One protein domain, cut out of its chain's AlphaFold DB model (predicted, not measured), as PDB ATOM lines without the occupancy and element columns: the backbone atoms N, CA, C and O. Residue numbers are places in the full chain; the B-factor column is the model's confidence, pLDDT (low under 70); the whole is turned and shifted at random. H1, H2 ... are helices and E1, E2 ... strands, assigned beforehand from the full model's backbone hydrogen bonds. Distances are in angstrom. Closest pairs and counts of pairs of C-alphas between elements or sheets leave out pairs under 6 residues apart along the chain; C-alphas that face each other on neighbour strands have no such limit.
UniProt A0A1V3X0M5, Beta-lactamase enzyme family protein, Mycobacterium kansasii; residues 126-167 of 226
ATOM      1  N   VAL A 126     588.489 554.813 476.179       94.44
ATOM      2  CA  VAL A 126     589.236 555.483 475.104       94.44
ATOM      3  C   VAL A 126     590.279 556.399 475.736       94.44
ATOM      4  O   VAL A 126     589.937 557.383 476.386       94.44
ATOM      5  N   SER A 127     591.556 556.073 475.545       96.50
ATOM      6  CA  SER A 127     592.695 556.834 476.079       96.50
ATOM      7  C   SER A 127     593.614 557.392 474.985       96.50
ATOM      8  O   SER A 127     594.486 558.217 475.255       96.50
ATOM      9  N   SER A 128     593.409 556.963 473.739       96.06
ATOM     10  CA  SER A 128     594.177 557.370 472.564       96.06
ATOM     11  C   SER A 128     593.315 557.355 471.294       96.06
ATOM     12  O   SER A 128     592.269 556.710 471.247       96.06
ATOM     13  N   TRP A 129     593.777 558.005 470.220       96.19
ATOM     14  CA  TRP A 129     593.098 557.959 468.913       96.19
ATOM     15  C   TRP A 129     593.005 556.541 468.340       96.19
ATOM     16  O   TRP A 129     592.001 556.178 467.736       96.19
ATOM     17  N   ARG A 130     594.015 555.705 468.605       95.19
ATOM     18  CA  ARG A 130     594.004 554.295 468.203       95.19
ATOM     19  C   ARG A 130     592.872 553.517 468.882       95.19
ATOM     20  O   ARG A 130     592.331 552.597 468.273       95.19
ATOM     21  N   ASP A 131     592.501 553.884 470.108       95.81
ATOM     22  CA  ASP A 131     591.382 553.248 470.810       95.81
ATOM     23  C   ASP A 131     590.047 553.578 470.131       95.81
ATOM     24  O   ASP A 131     589.199 552.695 470.026       95.81
ATOM     25  N   VAL A 132     589.881 554.801 469.605       95.69
ATOM     26  CA  VAL A 132     588.692 555.196 468.823       95.69
ATOM     27  C   VAL A 132     588.538 554.289 467.606       95.69
ATOM     28  O   VAL A 132     587.476 553.703 467.404       95.69
ATOM     29  N   ASP A 133     589.611 554.107 466.837       94.88
ATOM     30  CA  ASP A 133     589.605 553.216 465.676       94.88
ATOM     31  C   ASP A 133     589.328 551.765 466.052       94.88
ATOM     32  O   ASP A 133     588.547 551.091 465.382       94.88
ATOM     33  N   ALA A 134     589.925 551.282 467.143       94.00
ATOM     34  CA  ALA A 134     589.689 549.929 467.626       94.00
ATOM     35  C   ALA A 134     588.231 549.724 468.064       94.00
ATOM     36  O   ALA A 134     587.662 548.667 467.798       94.00
ATOM     37  N   VAL A 135     587.624 550.709 468.731       93.75
ATOM     38  CA  VAL A 135     586.211 550.681 469.137       93.75
ATOM     39  C   VAL A 135     585.301 550.695 467.914       93.75
ATOM     40  O   VAL A 135     584.478 549.794 467.775       93.75
ATOM     41  N   LEU A 136     585.472 551.660 467.008       94.12
ATOM     42  CA  LEU A 136     584.614 551.806 465.831       94.12
ATOM     43  C   LEU A 136     584.753 550.617 464.875       94.12
ATOM     44  O   LEU A 136     583.746 550.101 464.401       94.12
ATOM     45  N   SER A 137     585.967 550.104 464.662       93.50
ATOM     46  CA  SER A 137     586.188 548.939 463.795       93.50
ATOM     47  C   SER A 137     585.511 547.670 464.318       93.50
ATOM     48  O   SER A 137     585.040 546.859 463.524       93.50
ATOM     49  N   ARG A 138     585.417 547.489 465.647       91.38
ATOM     50  CA  ARG A 138     584.739 546.322 466.245       91.38
ATOM     51  C   ARG A 138     583.236 546.297 465.986       91.38
ATOM     52  O   ARG A 138     582.658 545.219 466.033       91.38
ATOM     53  N   THR A 139     582.625 547.443 465.688       92.19
ATOM     54  CA  THR A 139     581.194 547.506 465.353       92.19
ATOM     55  C   THR A 139     580.868 546.820 464.025       92.19
ATOM     56  O   THR A 139     579.711 546.513 463.762       92.19
ATOM     57  N   GLY A 140     581.866 546.622 463.152       91.62
ATOM     58  CA  GLY A 140     581.667 546.153 461.779       91.62
ATOM     59  C   GLY A 140     581.020 547.186 460.844       91.62
ATOM     60  O   GLY A 140     580.864 546.914 459.654       91.62
ATOM     61  N   ALA A 141     580.660 548.372 461.345       91.44
ATOM     62  CA  ALA A 141     580.066 549.431 460.544       91.44
ATOM     63  C   ALA A 141     581.112 550.144 459.674       91.44
ATOM     64  O   ALA A 141     582.285 550.275 460.027       91.44
ATOM     65  N   ARG A 142     580.655 550.692 458.543       95.06
ATOM     66  CA  ARG A 142     581.416 551.709 457.810       95.06
ATOM     67  C   ARG A 142     581.395 552.994 458.628       95.06
ATOM     68  O   ARG A 142     580.319 553.487 458.962       95.06
ATOM     69  N   TYR A 143     582.569 553.531 458.938       95.44
ATOM     70  CA  TYR A 143     582.704 554.721 459.768       95.44
ATOM     71  C   TYR A 143     583.725 555.689 459.183       95.44
ATOM     72  O   TYR A 143     584.675 555.287 458.518       95.44
ATOM     73  N   SER A 144     583.533 556.969 459.479       96.69
ATOM     74  CA  SER A 144     584.474 558.039 459.181       96.69
ATOM     75  C   SER A 144     584.413 559.049 460.313       96.69
ATOM     76  O   SER A 144     583.324 559.399 460.771       96.69
ATOM     77  N   TYR A 145     585.571 559.504 460.782       96.12
ATOM     78  CA  TYR A 145     585.644 560.601 461.739       96.12
ATOM     79  C   TYR A 145     586.886 561.444 461.480       96.12
ATOM     80  O   TYR A 145     587.923 560.936 461.053       96.12
ATOM     81  N   GLN A 146     586.785 562.737 461.773       96.25
ATOM     82  CA  GLN A 146     587.912 563.657 461.770       96.25
ATOM     83  C   GLN A 146     587.810 564.571 462.985       96.25
ATOM     84  O   GLN A 146     586.766 565.168 463.244       96.25
ATOM     85  N   VAL A 147     588.922 564.714 463.691       97.06
ATOM     86  CA  VAL A 147     589.113 565.717 464.731       97.06
ATOM     87  C   VAL A 147     590.106 566.734 464.206       97.06
ATOM     88  O   VAL A 147     591.183 566.376 463.730       97.06
ATOM     89  N   ALA A 148     589.745 568.009 464.283       96.69
ATOM     90  CA  ALA A 148     590.587 569.106 463.840       96.69
ATOM     91  C   ALA A 148     590.608 570.218 464.886       96.69
ATOM     92  O   ALA A 148     589.606 570.487 465.550       96.69
ATOM     93  N   LYS A 149     591.752 570.890 465.005       97.12
ATOM     94  CA  LYS A 149     591.852 572.162 465.707       97.12
ATOM     95  C   LYS A 149     591.381 573.258 464.759       97.12
ATOM     96  O   LYS A 149     591.863 573.347 463.635       97.12
ATOM     97  N   VAL A 150     590.456 574.097 465.214       96.62
ATOM     98  CA  VAL A 150     590.016 575.257 464.436       96.62
ATOM     99  C   VAL A 150     590.874 576.460 464.822       96.62
ATOM    100  O   VAL A 150     590.743 576.987 465.926       96.62
ATOM    101  N   THR A 151     591.755 576.891 463.920       94.62
ATOM    102  CA  THR A 151     592.656 578.033 464.120       94.62
ATOM    103  C   THR A 151     592.403 579.068 463.028       94.62
ATOM    104  O   THR A 151     592.615 578.791 461.853       94.62
ATOM    105  N   ASN A 152     591.960 580.275 463.393       93.06
ATOM    106  CA  ASN A 152     591.695 581.368 462.440       93.06
ATOM    107  C   ASN A 152     590.775 580.968 461.266       93.06
ATOM    108  O   ASN A 152     590.983 581.397 460.135       93.06
ATOM    109  N   GLY A 153     589.776 580.119 461.525       91.44
ATOM    110  CA  GLY A 153     588.853 579.615 460.501       91.44
ATOM    111  C   GLY A 153     589.386 578.445 459.666       91.44
ATOM    112  O   GLY A 153     588.631 577.892 458.873       91.44
ATOM    113  N   ASN A 154     590.637 578.025 459.869       94.56
ATOM    114  CA  ASN A 154     591.196 576.825 459.252       94.56
ATOM    115  C   ASN A 154     591.000 575.611 460.163       94.56
ATOM    116  O   ASN A 154     591.170 575.707 461.378       94.56
ATOM    117  N   CYS A 155     590.669 574.468 459.567       95.12
ATOM    118  CA  CYS A 155     590.586 573.186 460.261       95.12
ATOM    119  C   CYS A 155     591.904 572.426 460.090       95.12
ATOM    120  O   CYS A 155     592.113 571.792 459.057       95.12
ATOM    121  N   ASP A 156     592.761 572.456 461.107       96.12
ATOM    122  CA  ASP A 156     594.026 571.723 461.145       96.12
ATOM    123  C   ASP A 156     593.772 570.300 461.680       96.12
ATOM    124  O   ASP A 156     593.421 570.153 462.856       96.12
ATOM    125  N   PRO A 157     593.897 569.231 460.867       95.50
ATOM    126  CA  PRO A 157     593.587 567.875 461.316       95.50
ATOM    127  C   PRO A 157     594.517 567.415 462.448       95.50
ATOM    128  O   PRO A 157     595.730 567.593 462.383       95.50
ATOM    129  N   VAL A 158     593.937 566.786 463.471       96.12
ATOM    130  CA  VAL A 158     594.637 566.224 464.639       96.12
ATOM    131  C   VAL A 158     594.591 564.698 464.617       96.12
ATOM    132  O   VAL A 158     595.585 564.044 464.918       96.12
ATOM    133  N   ALA A 159     593.442 564.131 464.247       96.94
ATOM    134  CA  ALA A 159     593.230 562.696 464.101       96.94
ATOM    135  C   ALA A 159     592.058 562.432 463.153       96.94
ATOM    136  O   ALA A 159     591.226 563.311 462.920       96.94
ATOM    137  N   GLY A 160     591.972 561.221 462.621       96.81
ATOM    138  CA  GLY A 160     590.833 560.805 461.820       96.81
ATOM    139  C   GLY A 160     591.128 559.580 460.975       96.81
ATOM    140  O   GLY A 160     592.278 559.313 460.626       96.81
ATOM    141  N   THR A 161     590.059 558.888 460.610       97.75
ATOM    142  CA  THR A 161     590.088 557.665 459.808       97.75
ATOM    143  C   THR A 161     588.966 557.724 458.784       97.75
ATOM    144  O   THR A 161     587.890 558.253 459.064       97.75
ATOM    145  N   ASN A 162     589.235 557.220 457.576       97.06
ATOM    146  CA  ASN A 162     588.301 557.222 456.444       97.06
ATOM    147  C   ASN A 162     587.733 558.617 456.113       97.06
ATOM    148  O   ASN A 162     586.600 558.746 455.659       97.06
ATOM    149  N   THR A 163     588.504 559.690 456.316       96.31
ATOM    150  CA  THR A 163     588.018 561.090 456.259       96.31
ATOM    151  C   THR A 163     587.509 561.552 454.891       96.31
ATOM    152  O   THR A 163     586.904 562.613 454.774       96.31
ATOM    153  N   ARG A 164     587.753 560.766 453.839       95.50
ATOM    154  CA  ARG A 164     587.269 561.019 452.472       95.50
ATOM    155  C   ARG A 164     586.103 560.120 452.070       95.50
ATOM    156  O   ARG A 164     585.647 560.188 450.933       95.50
ATOM    157  N   GLU A 165     585.655 559.246 452.965       95.75
ATOM    158  CA  GLU A 165     584.538 558.359 452.697       95.75
ATOM    159  C   GLU A 165     583.221 559.134 452.751       95.75
ATOM    160  O   GLU A 165     582.924 559.829 453.721       95.75
ATOM    161  N   SER A 166     582.419 559.011 451.694       95.25
ATOM    162  CA  SER A 166     581.075 559.578 451.671       95.25
ATOM    163  C   SER A 166     580.123 558.665 452.440       95.25
ATOM    164  O   SER A 166     579.963 557.489 452.094       95.25
ATOM    165  N   LEU A 167     579.496 559.216 453.480       95.62
ATOM    166  CA  LEU A 167     578.525 558.537 454.335       95.62
ATOM    167  C   LEU A 167     577.184 559.293 454.330       95.62
ATOM    168  O   LEU A 167     577.158 560.500 454.070       95.62
TER     169      LEU A 167
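What this domain is: This is residues 126 to 167 of the 226 residues of the protein "Beta-lactamase enzyme family protein" of Mycobacterium kansasii (UniProt A0A1V3X0M5). A long two-stranded hairpin, E1 and E2, makes most of the length, and one helix, H1, lies at its open end, near E2. The printed part has 42 residues, in the order H1, E1, E2, mixed in class, the strands antiparallel. It is loose, with a radius of gyration of the C-alphas of 11.7 A, and flat, spanning 36 by 27 by 8 A.

Where its parts are: Find C-alpha 145 at (585.644, 560.601, 461.739); from there E1 runs to residue 151, 18.9 A. E2 covers residues 154 to 161, 19.2 A, ending at (590.088, 557.665, 459.808), and bends by 70 degrees at residue 158. H1, residues 129 to 138, begins at (593.098, 557.959, 468.913) and is 14.6 A long.

How they stand to each other: Look across the hairpin E1 and E2, antiparallel at 157 degrees: N 147 and O 159 are 2.8 A apart, within hydrogen-bond range. H1 and E2 come closest at the C-alphas of Trp 129 and Ala 159, 6.8 A. In H1 every O i to N i+4 pair is within hydrogen-bond range.

The domain as a whole: The C-alphas farthest apart, of Gly 140 and Asn 152, are 36.6 A apart. The printed part has no cut, the links are tight from E1 to E2 and short from H1 to E1, and no printed residue is under 70 in pLDDT.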